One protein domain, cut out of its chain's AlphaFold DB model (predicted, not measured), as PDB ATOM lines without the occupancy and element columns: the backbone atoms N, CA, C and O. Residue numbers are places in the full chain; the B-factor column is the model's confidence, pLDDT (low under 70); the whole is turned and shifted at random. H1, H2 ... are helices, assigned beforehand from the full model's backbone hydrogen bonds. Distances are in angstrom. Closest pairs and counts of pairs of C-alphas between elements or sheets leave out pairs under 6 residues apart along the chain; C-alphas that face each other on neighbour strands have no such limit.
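What this domain is: This is residues 54 to 92 and 109 to 198 of the 204 residues of an uncharacterized protein of Curtobacterium flaccumfaciens pv. flaccumfaciens (UniProt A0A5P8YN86). Four helices, H1 to H4, lie nearly aligned in an up-and-down bundle, each running against the one before it, and H5 folds back on H4 near their link. The long H1 sticks out of one end with residues 54 to 66, and residues 185 to 198 stick out at the other. The 129 printed residues, with five named helices, H1 to H5 in chain order, and no named strand, are all helix in class. The whole is flat, spanning 63 by 35 by 18 A, and only just loose, close to compact, with a radius of gyration of the C-alphas of 17.0 A.

Where its parts are: H1, residues 54 to 91, is 54.5 A long and begins with C-alpha 54 at (46.542, 45.985, 47.451). H2 is residues 111 to 124, H3 residues 126 to 144, 26.9 A, and H4 residues 150 to 171, 32.1 A. H5, residues 176 to 196, 30.1 A, ends with C-alpha 196 at (38.789, 13.590, -1.381).

How they stand to each other: H1 and H4 touch, opposite ways at a shallow tilt of 9 degrees, closest at the C-alphas of Arg 71 and Ile 170, 5.8 A. With residues 78 to 89 alone H1 touches H3, closest at C-alphas 89 and 143, 6.5 A. With residues 70 to 81 alone it touches H2, closest at C-alphas 81 and 113, 6.9 A. H3 and H4 form a hairpin, closest at C-alphas 142 and 155, 6.8 A. H4 and H5, also a hairpin, touch through residues 161 to 169 and 176 to 183 alone, closest at C-alphas 169 and 176, 4.9 A. H1 and H5 are apart. Every O i to N i+4 pair is within hydrogen-bond range in H1, H3, H4 and H5; in H2, 9 of 10 are.

The domain as a whole: The C-alphas farthest apart, of Glu 55 and Gly 198, are 63.7 A apart. Residues 93 to 108 are not printed; C-alphas 92 and 109 are 13.3 A apart across the cut. The links H2 to H3, H3 to H4 and H4 to H5 are tight. Mean pLDDT of the printed part is 80.9; 18 residues are under 70, among them 54 to 57 and 186 to 191.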
ATOM      1  N   ARG A  54      45.204  46.406  47.912       56.97
ATOM      2  CA  ARG A  54      46.542  45.985  47.451       56.97
ATOM      3  C   ARG A  54      47.009  44.698  48.113       56.97
ATOM      4  O   ARG A  54      47.634  43.892  47.435       56.97
ATOM      5  N   GLU A  55      46.722  44.488  49.394       62.12
ATOM      6  CA  GLU A  55      47.024  43.213  50.051       62.12
ATOM      7  C   GLU A  55      46.194  42.073  49.457       62.12
ATOM      8  O   GLU A  55      46.729  40.996  49.208       62.12
ATOM      9  N   GLU A  56      44.913  42.307  49.176       68.81
ATOM     10  CA  GLU A  56      44.046  41.327  48.518       68.81
ATOM     11  C   GLU A  56      44.477  41.061  47.070       68.81
ATOM     12  O   GLU A  56      44.611  39.903  46.679       68.81
ATOM     13  N   ALA A  57      44.803  42.101  46.294       66.50
ATOM     14  CA  ALA A  57      45.319  41.951  44.934       66.50
ATOM     15  C   ALA A  57      46.702  41.274  44.897       66.50
ATOM     16  O   ALA A  57      46.956  40.449  44.021       66.50
ATOM     17  N   ALA A  58      47.587  41.565  45.856       72.94
ATOM     18  CA  ALA A  58      48.882  40.900  45.980       72.94
ATOM     19  C   ALA A  58      48.726  39.428  46.386       72.94
ATOM     20  O   ALA A  58      49.399  38.569  45.817       72.94
ATOM     21  N   LYS A  59      47.805  39.113  47.309       76.25
ATOM     22  CA  LYS A  59      47.459  37.729  47.675       76.25
ATOM     23  C   LYS A  59      46.859  36.972  46.489       76.25
ATOM     24  O   LYS A  59      47.273  35.845  46.236       76.25
ATOM     25  N   ALA A  60      45.959  37.594  45.726       73.19
ATOM     26  CA  ALA A  60      45.378  37.009  44.517       73.19
ATOM     27  C   ALA A  60      46.434  36.780  43.422       73.19
ATOM     28  O   ALA A  60      46.488  35.704  42.830       73.19
ATOM     29  N   ALA A  61      47.332  37.743  43.199       71.88
ATOM     30  CA  ALA A  61      48.437  37.597  42.255       71.88
ATOM     31  C   ALA A  61      49.420  36.495  42.685       71.88
ATOM     32  O   ALA A  61      49.881  35.716  41.852       71.88
ATOM     33  N   GLN A  62      49.713  36.390  43.985       80.06
ATOM     34  CA  GLN A  62      50.576  35.342  44.524       80.06
ATOM     35  C   GLN A  62      49.921  33.956  44.432       80.06
ATOM     36  O   GLN A  62      50.611  32.991  44.108       80.06
ATOM     37  N   ALA A  63      48.611  33.851  44.671       79.81
ATOM     38  CA  ALA A  63      47.851  32.619  44.467       79.81
ATOM     39  C   ALA A  63      47.880  32.195  42.991       79.81
ATOM     40  O   ALA A  63      48.312  31.090  42.683       79.81
ATOM     41  N   ALA A  64      47.585  33.115  42.066       77.19
ATOM     42  CA  ALA A  64      47.651  32.849  40.630       77.19
ATOM     43  C   ALA A  64      49.062  32.440  40.159       77.19
ATOM     44  O   ALA A  64      49.209  31.589  39.282       77.19
ATOM     45  N   ALA A  65      50.117  33.025  40.738       80.00
ATOM     46  CA  ALA A  65      51.498  32.643  40.445       80.00
ATOM     47  C   ALA A  65      51.834  31.232  40.958       80.00
ATOM     48  O   ALA A  65      52.479  30.469  40.239       80.00
ATOM     49  N   ARG A  66      51.375  30.865  42.164       84.00
ATOM     50  CA  ARG A  66      51.530  29.507  42.713       84.00
ATOM     51  C   ARG A  66      50.783  28.476  41.872       84.00
ATOM     52  O   ARG A  66      51.363  27.445  41.553       84.00
ATOM     53  N   ASP A  67      49.566  28.790  41.442       84.19
ATOM     54  CA  ASP A  67      48.778  27.909  40.578       84.19
ATOM     55  C   ASP A  67      49.448  27.712  39.216       84.19
ATOM     56  O   ASP A  67      49.510  26.596  38.705       84.19
ATOM     57  N   ARG A  68      50.005  28.774  38.618       82.12
ATOM     58  CA  ARG A  68      50.794  28.649  37.379       82.12
ATOM     59  C   ARG A  68      52.058  27.816  37.578       82.12
ATOM     60  O   ARG A  68      52.378  27.019  36.705       82.12
ATOM     61  N   ALA A  69      52.759  27.977  38.699       85.50
ATOM     62  CA  ALA A  69      53.946  27.180  39.004       85.50
ATOM     63  C   ALA A  69      53.595  25.690  39.160       85.50
ATOM     64  O   ALA A  69      54.213  24.848  38.515       85.50
ATOM     65  N   ALA A  70      52.540  25.372  39.920       88.25
ATOM     66  CA  ALA A  70      52.070  24.000  40.105       88.25
ATOM     67  C   ALA A  70      51.619  23.354  38.781       88.25
ATOM     68  O   ALA A  70      51.936  22.193  38.509       88.25
ATOM     69  N   ARG A  71      50.943  24.124  37.914       88.50
ATOM     70  CA  ARG A  71      50.621  23.698  36.544       88.50
ATOM     71  C   ARG A  71      51.877  23.484  35.699       88.50
ATOM     72  O   ARG A  71      51.962  22.480  35.002       88.50
ATOM     73  N   GLY A  72      52.864  24.374  35.779       89.19
ATOM     74  CA  GLY A  72      54.142  24.237  35.079       89.19
ATOM     75  C   GLY A  72      54.874  22.941  35.438       89.19
ATOM     76  O   GLY A  72      55.255  22.182  34.546       89.19
ATOM     77  N   ASP A  73      54.988  22.633  36.729       91.25
ATOM     78  CA  ASP A  73      55.635  21.407  37.210       91.25
ATOM     79  C   ASP A  73      54.894  20.141  36.754       91.25
ATOM     80  O   ASP A  73      55.509  19.157  36.331       91.25
ATOM     81  N   PHE A  74      53.559  20.163  36.792       92.31
ATOM     82  CA  PHE A  74      52.741  19.074  36.262       92.31
ATOM     83  C   PHE A  74      52.923  18.905  34.753       92.31
ATOM     84  O   PHE A  74      53.163  17.793  34.284       92.31
ATOM     85  N   ALA A  75      52.884  20.000  33.996       91.06
ATOM     86  CA  ALA A  75      53.060  20.003  32.551       91.06
ATOM     87  C   ALA A  75      54.419  19.442  32.113       91.06
ATOM     88  O   ALA A  75      54.487  18.724  31.114       91.06
ATOM     89  N   LEU A  76      55.493  19.707  32.865       91.19
ATOM     90  CA  LEU A  76      56.803  19.094  32.628       91.19
ATOM     91  C   LEU A  76      56.745  17.570  32.789       91.19
ATOM     92  O   LEU A  76      57.220  16.840  31.916       91.19
ATOM     93  N   GLY A  77      56.114  17.087  33.864       91.31
ATOM     94  CA  GLY A  77      55.914  15.656  34.100       91.31
ATOM     95  C   GLY A  77      55.088  14.986  33.000       91.31
ATOM     96  O   GLY A  77      55.491  13.953  32.463       91.31
ATOM     97  N   VAL A  78      53.974  15.610  32.607       91.94
ATOM     98  CA  VAL A  78      53.106  15.133  31.521       91.94
ATOM     99  C   VAL A  78      53.851  15.104  30.188       91.94
ATOM    100  O   VAL A  78      53.773  14.110  29.468       91.94
ATOM    101  N   THR A  79      54.618  16.148  29.867       91.62
ATOM    102  CA  THR A  79      55.398  16.221  28.621       91.62
ATOM    103  C   THR A  79      56.449  15.114  28.559       91.62
ATOM    104  O   THR A  79      56.579  14.446  27.530       91.62
ATOM    105  N   ALA A  80      57.174  14.885  29.658       90.69
ATOM    106  CA  ALA A  80      58.179  13.830  29.744       90.69
ATOM    107  C   ALA A  80      57.554  12.435  29.583       90.69
ATOM    108  O   ALA A  80      58.010  11.648  28.750       90.69
ATOM    109  N   TRP A  81      56.475  12.155  30.321       92.56
ATOM    110  CA  TRP A  81      55.734  10.897  30.216       92.56
ATOM    111  C   TRP A  81      55.211  10.660  28.795       92.56
ATOM    112  O   TRP A  81      55.436   9.593  28.219       92.56
ATOM    113  N   PHE A  82      54.549  11.660  28.211       90.94
ATOM    114  CA  PHE A  82      53.922  11.541  26.900       90.94
ATOM    115  C   PHE A  82      54.960  11.325  25.795       90.94
ATOM    116  O   PHE A  82      54.795  10.443  24.954       90.94
ATOM    117  N   THR A  83      56.067  12.072  25.828       90.69
ATOM    118  CA  THR A  83      57.168  11.920  24.865       90.69
ATOM    119  C   THR A  83      57.759  10.512  24.928       90.69
ATOM    120  O   THR A  83      57.891   9.856  23.894       90.69
ATOM    121  N   ALA A  84      58.024  10.002  26.137       89.19
ATOM    122  CA  ALA A  84      58.523   8.643  26.332       89.19
ATOM    123  C   ALA A  84      57.516   7.579  25.859       89.19
ATOM    124  O   ALA A  84      57.901   6.572  25.264       89.19
ATOM    125  N   ALA A  85      56.217   7.796  26.081       89.56
ATOM    126  CA  ALA A  85      55.168   6.891  25.618       89.56
ATOM    127  C   ALA A  85      55.072   6.849  24.081       89.56
ATOM    128  O   ALA A  85      54.969   5.766  23.494       89.56
ATOM    129  N   VAL A  86      55.156   8.006  23.415       87.06
ATOM    130  CA  VAL A  86      55.196   8.104  21.947       87.06
ATOM    131  C   VAL A  86      56.437   7.396  21.395       87.06
ATOM    132  O   VAL A  86      56.323   6.568  20.490       87.06
ATOM    133  N   GLU A  87      57.614   7.647  21.966       88.94
ATOM    134  CA  GLU A  87      58.871   7.021  21.544       88.94
ATOM    135  C   GLU A  87      58.835   5.491  21.691       88.94
ATOM    136  O   GLU A  87      59.187   4.767  20.755       88.94
ATOM    137  N   ALA A  88      58.328   4.987  22.821       85.19
ATOM    138  CA  ALA A  88      58.127   3.558  23.052       85.19
ATOM    139  C   ALA A  88      57.198   2.932  21.998       85.19
ATOM    140  O   ALA A  88      57.427   1.815  21.526       85.19
ATOM    141  N   THR A  89      56.161   3.670  21.603       84.19
ATOM    142  CA  THR A  89      55.175   3.241  20.606       84.19
ATOM    143  C   THR A  89      55.793   3.129  19.210       84.19
ATOM    144  O   THR A  89      55.518   2.171  18.479       84.19
ATOM    145  N   VAL A  90      56.679   4.068  18.864       84.25
ATOM    146  CA  VAL A  90      57.386   4.107  17.578       84.25
ATOM    147  C   VAL A  90      58.524   3.083  17.509       84.25
ATOM    148  O   VAL A  90      58.701   2.474  16.458       84.25
ATOM    149  N   ARG A  91      59.267   2.835  18.601       79.12
ATOM    150  CA  ARG A  91      60.418   1.900  18.631       79.12
ATOM    151  C   ARG A  91      60.052   0.415  18.689       79.12
ATOM    152  O   ARG A  91      60.837  -0.424  18.247       79.12
ATOM    153  N   LYS A  92      58.855   0.067  19.174       65.06
ATOM    154  CA  LYS A  92      58.388  -1.328  19.322       65.06
ATOM    155  C   LYS A  92      58.459  -2.239  18.066       65.06
ATOM    156  O   LYS A  92      58.424  -3.451  18.266       65.06
ATOM    157  N   PRO A 109      58.176   4.450  29.695       53.47
ATOM    158  CA  PRO A 109      57.740   5.258  30.823       53.47
ATOM    159  C   PRO A 109      57.363   4.277  31.943       53.47
ATOM    160  O   PRO A 109      56.590   3.343  31.686       53.47
ATOM    161  N   PRO A 110      57.981   4.368  33.135       58.44
ATOM    162  CA  PRO A 110      57.697   3.439  34.217       58.44
ATOM    163  C   PRO A 110      56.196   3.491  34.482       58.44
ATOM    164  O   PRO A 110      55.621   4.572  34.553       58.44
ATOM    165  N   ALA A 111      55.542   2.337  34.606       62.59
ATOM    166  CA  ALA A 111      54.094   2.276  34.822       62.59
ATOM    167  C   ALA A 111      53.635   3.133  36.026       62.59
ATOM    168  O   ALA A 111      52.509   3.620  36.032       62.59
ATOM    169  N   GLY A 112      54.533   3.385  36.990       74.69
ATOM    170  CA  GLY A 112      54.308   4.305  38.108       74.69
ATOM    171  C   GLY A 112      54.184   5.785  37.725       74.69
ATOM    172  O   GLY A 112      53.416   6.493  38.356       74.69
ATOM    173  N   GLN A 113      54.834   6.257  36.651       84.44
ATOM    174  CA  GLN A 113      54.790   7.677  36.269       84.44
ATOM    175  C   GLN A 113      53.386   8.148  35.893       84.44
ATOM    176  O   GLN A 113      53.008   9.257  36.251       84.44
ATOM    177  N   LYS A 114      52.605   7.324  35.183       88.88
ATOM    178  CA  LYS A 114      51.226   7.699  34.840       88.88
ATOM    179  C   LYS A 114      50.361   7.783  36.096       88.88
ATOM    180  O   LYS A 114      49.656   8.764  36.264       88.88
ATOM    181  N   HIS A 115      50.476   6.804  36.991       90.69
ATOM    182  CA  HIS A 115      49.727   6.797  38.245       90.69
ATOM    183  C   HIS A 115      50.043   8.022  39.118       90.69
ATOM    184  O   HIS A 115      49.134   8.668  39.634       90.69
ATOM    185  N   ASP A 116      51.320   8.399  39.215       92.12
ATOM    186  CA  ASP A 116      51.734   9.614  39.923       92.12
ATOM    187  C   ASP A 116      51.153  10.880  39.270       92.12
ATOM    188  O   ASP A 116      50.754  11.817  39.965       92.12
ATOM    189  N   LEU A 117      51.086  10.915  37.934       93.94
ATOM    190  CA  LEU A 117      50.441  12.000  37.194       93.94
ATOM    191  C   LEU A 117      48.925  12.021  37.411       93.94
ATOM    192  O   LEU A 117      48.386  13.107  37.580       93.94
ATOM    193  N   ASP A 118      48.254  10.873  37.481       93.50
ATOM    194  CA  ASP A 118      46.817  10.790  37.771       93.50
ATOM    195  C   ASP A 118      46.509  11.358  39.170       93.50
ATOM    196  O   ASP A 118      45.588  12.160  39.334       93.50
ATOM    197  N   ILE A 119      47.326  11.022  40.178       94.25
ATOM    198  CA  ILE A 119      47.199  11.568  41.541       94.25
ATOM    199  C   ILE A 119      47.404  13.090  41.543       94.25
ATOM    200  O   ILE A 119      46.639  13.838  42.163       94.25
ATOM    201  N   ARG A 120      48.432  13.578  40.837       92.38
ATOM    202  CA  ARG A 120      48.699  15.022  40.719       92.38
ATOM    203  C   ARG A 120      47.591  15.748  39.962       92.38
ATOM    204  O   ARG A 120      47.200  16.833  40.379       92.38
ATOM    205  N   ALA A 121      47.060  15.147  38.901       93.12
ATOM    206  CA  ALA A 121      45.956  15.694  38.127       93.12
ATOM    207  C   ALA A 121      44.707  15.858  39.003       93.12
ATOM    208  O   ALA A 121      44.137  16.946  39.052       93.12
ATOM    209  N   ALA A 122      44.365  14.831  39.790       93.56
ATOM    210  CA  ALA A 122      43.265  14.892  40.750       93.56
ATOM    211  C   ALA A 122      43.454  16.001  41.802       93.56
ATOM    212  O   ALA A 122      42.481  16.619  42.227       93.56
ATOM    213  N   THR A 123      44.703  16.289  42.186       93.25
ATOM    214  CA  THR A 123      45.032  17.361  43.140       93.25
ATOM    215  C   THR A 123      44.912  18.758  42.518       93.25
ATOM    216  O   THR A 123      44.511  19.700  43.194       93.25
ATOM    217  N   LEU A 124      45.252  18.903  41.234       90.00
ATOM    218  CA  LEU A 124      45.206  20.178  40.506       90.00
ATOM    219  C   LEU A 124      43.816  20.521  39.953       90.00
ATOM    220  O   LEU A 124      43.576  21.662  39.565       90.00
ATOM    221  N   GLY A 125      42.905  19.550  39.911       91.88
ATOM    222  CA  GLY A 125      41.512  19.739  39.516       91.88
ATOM    223  C   GLY A 125      41.179  19.209  38.122       91.88
ATOM    224  O   GLY A 125      42.032  18.698  37.394       91.88
ATOM    225  N   GLN A 126      39.902  19.343  37.753       90.88
ATOM    226  CA  GLN A 126      39.285  18.650  36.616       90.88
ATOM    227  C   GLN A 126      40.020  18.862  35.283       90.88
ATOM    228  O   GLN A 126      40.277  17.891  34.578       90.88
ATOM    229  N   HIS A 127      40.436  20.092  34.969       89.31
ATOM    230  CA  HIS A 127      41.122  20.389  33.704       89.31
ATOM    231  C   HIS A 127      42.428  19.604  33.527       89.31
ATOM    232  O   HIS A 127      42.786  19.242  32.410       89.31
ATOM    233  N   SER A 128      43.139  19.318  34.621       91.88
ATOM    234  CA  SER A 128      44.380  18.533  34.597       91.88
ATOM    235  C   SER A 128      44.093  17.068  34.268       91.88
ATOM    236  O   SER A 128      44.811  16.450  33.481       91.88
ATOM    237  N   SER A 129      43.018  16.525  34.849       93.31
ATOM    238  CA  SER A 129      42.535  15.168  34.582       93.31
ATOM    239  C   SER A 129      42.051  15.026  33.139       93.31
ATOM    240  O   SER A 129      42.405  14.059  32.468       93.31
ATOM    241  N   ASP A 130      41.315  16.017  32.631       91.19
ATOM    242  CA  ASP A 130      40.819  16.039  31.251       91.19
ATOM    243  C   ASP A 130      41.963  16.137  30.233       91.19
ATOM    244  O   ASP A 130      41.941  15.460  29.198       91.19
ATOM    245  N   LEU A 131      42.992  16.942  30.530       89.94
ATOM    246  CA  LEU A 131      44.212  17.018  29.727       89.94
ATOM    247  C   LEU A 131      44.898  15.651  29.672       89.94
ATOM    248  O   LEU A 131      45.191  15.151  28.584       89.94
ATOM    249  N   LEU A 132      45.117  15.019  30.828       92.56
ATOM    250  CA  LEU A 132      45.796  13.728  30.907       92.56
ATOM    251  C   LEU A 132      45.006  12.622  30.191       92.56
ATOM    252  O   LEU A 132      45.587  11.866  29.413       92.56
ATOM    253  N   ALA A 133      43.683  12.583  30.364       91.38
ATOM    254  CA  ALA A 133      42.795  11.657  29.664       91.38
ATOM    255  C   ALA A 133      42.800  11.880  28.142       91.38
ATOM    256  O   ALA A 133      42.830  10.923  27.367       91.38
ATOM    257  N   THR A 134      42.830  13.139  27.693       88.62
ATOM    258  CA  THR A 134      42.919  13.480  26.265       88.62
ATOM    259  C   THR A 134      44.232  12.987  25.658       88.62
ATOM    260  O   THR A 134      44.237  12.392  24.576       88.62
ATOM    261  N   LEU A 135      45.349  13.197  26.357       89.25
ATOM    262  CA  LEU A 135      46.663  12.716  25.935       89.25
ATOM    263  C   LEU A 135      46.720  11.184  25.911       89.25
ATOM    264  O   LEU A 135      47.182  10.595  24.935       89.25
ATOM    265  N   ASP A 136      46.181  10.523  26.929       89.75
ATOM    266  CA  ASP A 136      46.100   9.065  26.967       89.75
ATOM    267  C   ASP A 136      45.266   8.497  25.806       89.75
ATOM    268  O   ASP A 136      45.692   7.565  25.122       89.75
ATOM    269  N   GLY A 137      44.134   9.130  25.490       84.94
ATOM    270  CA  GLY A 137      43.322   8.782  24.324       84.94
ATOM    271  C   GLY A 137      44.085   8.919  23.001       84.94
ATOM    272  O   GLY A 137      43.954   8.072  22.115       84.94
ATOM    273  N   ARG A 138      44.939   9.944  22.857       83.75
ATOM    274  CA  ARG A 138      45.815  10.105  21.679       83.75
ATOM    275  C   ARG A 138      46.860   8.997  21.581       83.75
ATOM    276  O   ARG A 138      47.098   8.496  20.482       83.75
ATOM    277  N   LEU A 139      47.457   8.594  22.703       83.94
ATOM    278  CA  LEU A 139      48.371   7.448  22.747       83.94
ATOM    279  C   LEU A 139      47.659   6.146  22.367       83.94
ATOM    280  O   LEU A 139      48.228   5.344  21.627       83.94
ATOM    281  N   GLY A 140      46.417   5.951  22.818       81.00
ATOM    282  CA  GLY A 140      45.563   4.837  22.399       81.00
ATOM    283  C   GLY A 140      45.400   4.788  20.878       81.00
ATOM    284  O   GLY A 140      45.793   3.809  20.245       81.00
ATOM    285  N   LYS A 141      44.971   5.901  20.269       78.62
ATOM    286  CA  LYS A 141      44.824   6.014  18.805       78.62
ATOM    287  C   LYS A 141      46.135   5.779  18.052       78.62
ATOM    288  O   LYS A 141      46.137   5.139  17.004       78.62
ATOM    289  N   LEU A 142      47.264   6.270  18.569       79.06
ATOM    290  CA  LEU A 142      48.596   6.030  17.995       79.06
ATOM    291  C   LEU A 142      49.020   4.551  18.078       79.06
ATOM    292  O   LEU A 142      49.737   4.045  17.204       79.06
ATOM    293  N   ASN A 143      48.591   3.848  19.125       82.00
ATOM    294  CA  ASN A 143      48.822   2.416  19.286       82.00
ATOM    295  C   ASN A 143      47.983   1.570  18.323       82.00
ATOM    296  O   ASN A 143      48.480   0.546  17.860       82.00
ATOM    297  N   GLU A 144      46.771   2.017  18.003       79.19
ATOM    298  CA  GLU A 144      45.860   1.367  17.051       79.19
ATOM    299  C   GLU A 144      46.290   1.536  15.586       79.19
ATOM    300  O   GLU A 144      45.915   0.719  14.743       79.19
ATOM    301  N   GLN A 145      47.094   2.558  15.260       74.69
ATOM    302  CA  GLN A 145      47.571   2.751  13.889       74.69
ATOM    303  C   GLN A 145      48.425   1.562  13.414       74.69
ATOM    304  O   GLN A 145      49.324   1.113  14.144       74.69
ATOM    305  N   PRO A 146      48.217   1.078  12.173       74.44
ATOM    306  CA  PRO A 146      49.025   0.008  11.609       74.44
ATOM    307  C   PRO A 146      50.508   0.406  11.581       74.44
ATOM    308  O   PRO A 146      50.864   1.581  11.474       74.44
ATOM    309  N   LYS A 147      51.402  -0.586  11.693       75.19
ATOM    310  CA  LYS A 147      52.865  -0.395  11.706       75.19
ATOM    311  C   LYS A 147      53.402  -0.048  10.307       75.19
ATOM    312  O   LYS A 147      54.212  -0.782   9.751       75.19
ATOM    313  N   THR A 148      52.933   1.049   9.725       75.44
ATOM    314  CA  THR A 148      53.363   1.554   8.417       75.44
ATOM    315  C   THR A 148      54.498   2.568   8.573       75.44
ATOM    316  O   THR A 148      54.740   3.094   9.664       75.44
ATOM    317  N   LYS A 149      55.177   2.902   7.468       68.75
ATOM    318  CA  LYS A 149      56.176   3.991   7.427       68.75
ATOM    319  C   LYS A 149      55.590   5.337   7.882       68.75
ATOM    320  O   LYS A 149      56.301   6.165   8.444       68.75
ATOM    321  N   GLN A 150      54.280   5.524   7.715       71.88
ATOM    322  CA  GLN A 150      53.553   6.730   8.113       71.88
ATOM    323  C   GLN A 150      53.388   6.869   9.634       71.88
ATOM    324  O   GLN A 150      53.145   7.971  10.125       71.88
ATOM    325  N   ARG A 151      53.572   5.791  10.411       76.31
ATOM    326  CA  ARG A 151      53.400   5.817  11.871       76.31
ATOM    327  C   ARG A 151      54.340   6.804  12.563       76.31
ATOM    328  O   ARG A 151      53.930   7.454  13.519       76.31
ATOM    329  N   GLY A 152      55.576   6.943  12.078       77.12
ATOM    330  CA  GLY A 152      56.534   7.918  12.608       77.12
ATOM    331  C   GLY A 152      56.106   9.366  12.350       77.12
ATOM    332  O   GLY A 152      56.155  10.194  13.256       77.12
ATOM    333  N   ALA A 153      55.612   9.657  11.141       73.81
ATOM    334  CA  ALA A 153      55.082  10.976  10.795       73.81
ATOM    335  C   ALA A 153      53.832  11.314  11.626       73.81
ATOM    336  O   ALA A 153      53.739  12.400  12.196       73.81
ATOM    337  N   PHE A 154      52.913  10.356  11.779       73.56
ATOM    338  CA  PHE A 154      51.730  10.521  12.621       73.56
ATOM    339  C   PHE A 154      52.095  10.731  14.100       73.56
ATOM    340  O   PHE A 154      51.564  11.634  14.742       73.56
ATOM    341  N   ALA A 155      53.063   9.975  14.628       79.38
ATOM    342  CA  ALA A 155      53.584  10.162  15.981       79.38
ATOM    343  C   ALA A 155      54.159  11.573  16.200       79.38
ATOM    344  O   ALA A 155      53.886  12.192  17.227       79.38
ATOM    345  N   ALA A 156      54.911  12.104  15.230       77.56
ATOM    346  CA  ALA A 156      55.466  13.455  15.298       77.56
ATOM    347  C   ALA A 156      54.370  14.536  15.309       77.56
ATOM    348  O   ALA A 156      54.458  15.496  16.077       77.56
ATOM    349  N   ILE A 157      53.313  14.359  14.509       76.88
ATOM    350  CA  ILE A 157      52.139  15.245  14.500       76.88
ATOM    351  C   ILE A 157      51.441  15.210  15.866       76.88
ATOM    352  O   ILE A 157      51.233  16.259  16.477       76.88
ATOM    353  N   VAL A 158      51.139  14.012  16.376       78.56
ATOM    354  CA  VAL A 158      50.502  13.818  17.689       78.56
ATOM    355  C   VAL A 158      51.329  14.459  18.806       78.56
ATOM    356  O   VAL A 158      50.764  15.122  19.678       78.56
ATOM    357  N   LEU A 159      52.656  14.313  18.768       83.19
ATOM    358  CA  LEU A 159      53.561  14.918  19.743       83.19
ATOM    359  C   LEU A 159      53.509  16.446  19.697       83.19
ATOM    360  O   LEU A 159      53.321  17.081  20.734       83.19
ATOM    361  N   ARG A 160      53.605  17.039  18.504       81.19
ATOM    362  CA  ARG A 160      53.575  18.496  18.331       81.19
ATOM    363  C   ARG A 160      52.264  19.108  18.825       81.19
ATOM    364  O   ARG A 160      52.299  20.083  19.572       81.19
ATOM    365  N   PHE A 161      51.125  18.523  18.451       79.81
ATOM    366  CA  PHE A 161      49.819  18.988  18.928       79.81
ATOM    367  C   PHE A 161      49.683  18.848  20.443       79.81
ATOM    368  O   PHE A 161      49.177  19.750  21.098       79.81
ATOM    369  N   SER A 162      50.178  17.754  21.016       84.44
ATOM    370  CA  SER A 162      50.097  17.509  22.459       84.44
ATOM    371  C   SER A 162      50.937  18.485  23.272       84.44
ATOM    372  O   SER A 162      50.447  19.012  24.265       84.44
ATOM    373  N   ILE A 163      52.151  18.804  22.820       86.44
ATOM    374  CA  ILE A 163      52.981  19.838  23.454       86.44
ATOM    375  C   ILE A 163      52.286  21.204  23.380       86.44
ATOM    376  O   ILE A 163      52.257  21.924  24.375       86.44
ATOM    377  N   SER A 164      51.669  21.536  22.242       83.50
ATOM    378  CA  SER A 164      50.904  22.780  22.098       83.50
ATOM    379  C   SER A 164      49.702  22.839  23.051       83.50
ATOM    380  O   SER A 164      49.491  23.870  23.686       83.50
ATOM    381  N   SER A 165      48.942  21.745  23.196       82.12
ATOM    382  CA  SER A 165      47.821  21.659  24.146       82.12
ATOM    383  C   SER A 165      48.296  21.866  25.591       82.12
ATOM    384  O   SER A 165      47.676  22.614  26.341       82.12
ATOM    385  N   ILE A 166      49.424  21.252  25.972       86.00
ATOM    386  CA  ILE A 166      50.019  21.399  27.310       86.00
ATOM    387  C   ILE A 166      50.459  22.851  27.555       86.00
ATOM    388  O   ILE A 166      50.186  23.404  28.618       86.00
ATOM    389  N   GLN A 167      51.107  23.493  26.578       86.19
ATOM    390  CA  GLN A 167      51.531  24.893  26.686       86.19
ATOM    391  C   GLN A 167      50.341  25.852  26.814       86.19
ATOM    392  O   GLN A 167      50.376  26.746  27.663       86.19
ATOM    393  N   SER A 168      49.283  25.641  26.024       82.50
ATOM    394  CA  SER A 168      48.040  26.415  26.135       82.50
ATOM    395  C   SER A 168      47.430  26.254  27.532       82.50
ATOM    396  O   SER A 168      47.187  27.250  28.211       82.50
ATOM    397  N   TRP A 169      47.350  25.023  28.047       87.69
ATOM    398  CA  TRP A 169      46.826  24.736  29.388       87.69
ATOM    399  C   TRP A 169      47.628  25.380  30.537       87.69
ATOM    400  O   TRP A 169      47.047  25.862  31.518       87.69
ATOM    401  N   ILE A 170      48.962  25.442  30.426       85.06
ATOM    402  CA  ILE A 170      49.800  26.170  31.397       85.06
ATOM    403  C   ILE A 170      49.419  27.654  31.420       85.06
ATOM    404  O   ILE A 170      49.328  28.253  32.496       85.06
ATOM    405  N   SER A 171      49.212  28.252  30.243       81.81
ATOM    406  CA  SER A 171      48.868  29.670  30.133       81.81
ATOM    407  C   SER A 171      47.471  29.957  30.685       81.81
ATOM    408  O   SER A 171      47.306  30.856  31.515       81.81
ATOM    409  N   ASP A 172      46.498  29.124  30.315       84.75
ATOM    410  CA  ASP A 172      45.091  29.255  30.660       84.75
ATOM    411  C   ASP A 172      44.422  27.865  30.660       84.75
ATOM    412  O   ASP A 172      44.321  27.184  29.637       84.75
ATOM    413  N   ALA A 173      43.981  27.438  31.846       82.25
ATOM    414  CA  ALA A 173      43.386  26.122  32.057       82.25
ATOM    415  C   ALA A 173      41.961  26.005  31.494       82.25
ATOM    416  O   ALA A 173      41.480  24.885  31.342       82.25
ATOM    417  N   ASP A 174      41.319  27.122  31.142       80.12
ATOM    418  CA  ASP A 174      39.996  27.143  30.516       80.12
ATOM    419  C   ASP A 174      40.110  27.256  28.988       80.12
ATOM    420  O   ASP A 174      39.347  26.627  28.248       80.12
ATOM    421  N   ALA A 175      41.100  28.003  28.487       77.19
ATOM    422  CA  ALA A 175      41.244  28.251  27.051       77.19
ATOM    423  C   ALA A 175      41.754  27.041  26.249       77.19
ATOM    424  O   ALA A 175      41.417  26.910  25.069       77.19
ATOM    425  N   TRP A 176      42.518  26.128  26.862       81.50
ATOM    426  CA  TRP A 176      43.116  24.998  26.130       81.50
ATOM    427  C   TRP A 176      42.080  24.097  25.448       81.50
ATOM    428  O   TRP A 176      42.372  23.506  24.411       81.50
ATOM    429  N   TRP A 177      40.860  24.003  25.991       79.88
ATOM    430  CA  TRP A 177      39.797  23.210  25.377       79.88
ATOM    431  C   TRP A 177      39.317  23.820  24.057       79.88
ATOM    432  O   TRP A 177      39.026  23.097  23.105       79.88
ATOM    433  N   ALA A 178      39.273  25.151  23.958       77.88
ATOM    434  CA  ALA A 178      38.939  25.823  22.706       77.88
ATOM    435  C   ALA A 178      40.010  25.562  21.633       77.88
ATOM    436  O   ALA A 178      39.677  25.328  20.469       77.88
ATOM    437  N   ASP A 179      41.286  25.543  22.024       75.00
ATOM    438  CA  ASP A 179      42.390  25.192  21.127       75.00
ATOM    439  C   ASP A 179      42.351  23.713  20.721       75.00
ATOM    440  O   ASP A 179      42.576  23.378  19.557       75.00
ATOM    441  N   GLU A 180      41.982  22.829  21.649       76.75
ATOM    442  CA  GLU A 180      41.777  21.405  21.387       76.75
ATOM    443  C   GLU A 180      40.677  21.168  20.346       76.75
ATOM    444  O   GLU A 180      40.859  20.381  19.416       76.75
ATOM    445  N   GLN A 181      39.545  21.867  20.462       79.19
ATOM    446  CA  GLN A 181      38.449  21.760  19.496       79.19
ATOM    447  C   GLN A 181      38.865  22.244  18.106       79.19
ATOM    448  O   GLN A 181      38.588  21.569  17.115       79.19
ATOM    449  N   LYS A 182      39.602  23.357  18.020       76.06
ATOM    450  CA  LYS A 182      40.160  23.838  16.746       76.06
ATOM    451  C   LYS A 182      41.130  22.827  16.137       76.06
ATOM    452  O   LYS A 182      41.084  22.586  14.934       76.06
ATOM    453  N   ALA A 183      41.987  22.209  16.953       69.69
ATOM    454  CA  ALA A 183      42.914  21.180  16.491       69.69
ATOM    455  C   ALA A 183      42.178  19.936  15.967       69.69
ATOM    456  O   ALA A 183      42.564  19.388  14.935       69.69
ATOM    457  N   ARG A 184      41.092  19.515  16.632       71.12
ATOM    458  CA  ARG A 184      40.237  18.408  16.171       71.12
ATOM    459  C   ARG A 184      39.559  18.728  14.846       71.12
ATOM    460  O   ARG A 184      39.680  17.936  13.920       71.12
ATOM    461  N   GLN A 185      38.951  19.906  14.726       73.25
ATOM    462  CA  GLN A 185      38.343  20.359  13.472       73.25
ATOM    463  C   GLN A 185      39.373  20.406  12.338       73.25
ATOM    464  O   GLN A 185      39.121  19.904  11.247       73.25
ATOM    465  N   ALA A 186      40.572  20.940  12.595       66.81
ATOM    466  CA  ALA A 186      41.647  20.968  11.605       66.81
ATOM    467  C   ALA A 186      42.089  19.555  11.181       66.81
ATOM    468  O   ALA A 186      42.330  19.315   9.998       66.81
ATOM    469  N   ALA A 187      42.169  18.609  12.122       65.06
ATOM    470  CA  ALA A 187      42.500  17.217  11.830       65.06
ATOM    471  C   ALA A 187      41.402  16.508  11.019       65.06
ATOM    472  O   ALA A 187      41.717  15.755  10.099       65.06
ATOM    473  N   GLU A 188      40.128  16.767  11.320       68.12
ATOM    474  CA  GLU A 188      38.982  16.245  10.564       68.12
ATOM    475  C   GLU A 188      38.958  16.793   9.134       68.12
ATOM    476  O   GLU A 188      38.841  16.021   8.183       68.12
ATOM    477  N   HIS A 189      39.164  18.101   8.964       66.81
ATOM    478  CA  HIS A 189      39.294  18.720   7.646       66.81
ATOM    479  C   HIS A 189      40.466  18.142   6.850       66.81
ATOM    480  O   HIS A 189      40.331  17.884   5.656       66.81
ATOM    481  N   PHE A 190      41.606  17.903   7.503       61.41
ATOM    482  CA  PHE A 190      42.747  17.263   6.858       61.41
ATOM    483  C   PHE A 190      42.418  15.833   6.412       61.41
ATOM    484  O   PHE A 190      42.722  15.471   5.279       61.41
ATOM    485  N   ALA A 191      41.758  15.035   7.256       64.00
ATOM    486  CA  ALA A 191      41.351  13.675   6.903       64.00
ATOM    487  C   ALA A 191      40.390  13.656   5.699       64.00
ATOM    488  O   ALA A 191      40.630  12.928   4.739       64.00
ATOM    489  N   GLN A 192      39.373  14.523   5.699       71.00
ATOM    490  CA  GLN A 192      38.440  14.687   4.575       71.00
ATOM    491  C   GLN A 192      39.153  15.135   3.291       71.00
ATOM    492  O   GLN A 192      38.832  14.680   2.190       71.00
ATOM    493  N   TRP A 193      40.142  16.023   3.410       76.31
ATOM    494  CA  TRP A 193      40.942  16.461   2.272       76.31
ATOM    495  C   TRP A 193      41.784  15.314   1.694       76.31
ATOM    496  O   TRP A 193      41.797  15.130   0.478       76.31
ATOM    497  N   VAL A 194      42.425  14.497   2.538       64.38
ATOM    498  CA  VAL A 194      43.183  13.311   2.095       64.38
ATOM    499  C   VAL A 194      42.271  12.308   1.382       64.38
ATOM    500  O   VAL A 194      42.632  11.819   0.314       64.38
ATOM    501  N   GLU A 195      41.078  12.047   1.925       70.19
ATOM    502  CA  GLU A 195      40.088  11.148   1.311       70.19
ATOM    503  C   GLU A 195      39.576  11.669  -0.041       70.19
ATOM    504  O   GLU A 195      39.457  10.906  -0.998       70.19
ATOM    505  N   SER A 196      39.311  12.974  -0.150       77.88
ATOM    506  CA  SER A 196      38.789  13.590  -1.381       77.88
ATOM    507  C   SER A 196      39.844  13.817  -2.467       77.88
ATOM    508  O   SER A 196      39.499  13.870  -3.646       77.88
ATOM    509  N   SER A 197      41.127  13.906  -2.104       76.62
ATOM    510  CA  SER A 197      42.226  14.140  -3.053       76.62
ATOM    511  C   SER A 197      42.625  12.896  -3.858       76.62
ATOM    512  O   SER A 197      43.550  12.968  -4.661       76.62
ATOM    513  N   GLY A 198      41.962  11.751  -3.655       61.22
ATOM    514  CA  GLY A 198      42.227  10.531  -4.423       61.22
ATOM    515  C   GLY A 198      43.614   9.928  -4.187       61.22
ATOM    516  O   GLY A 198      44.046   9.096  -4.981       61.22
TER     517      GLY A 198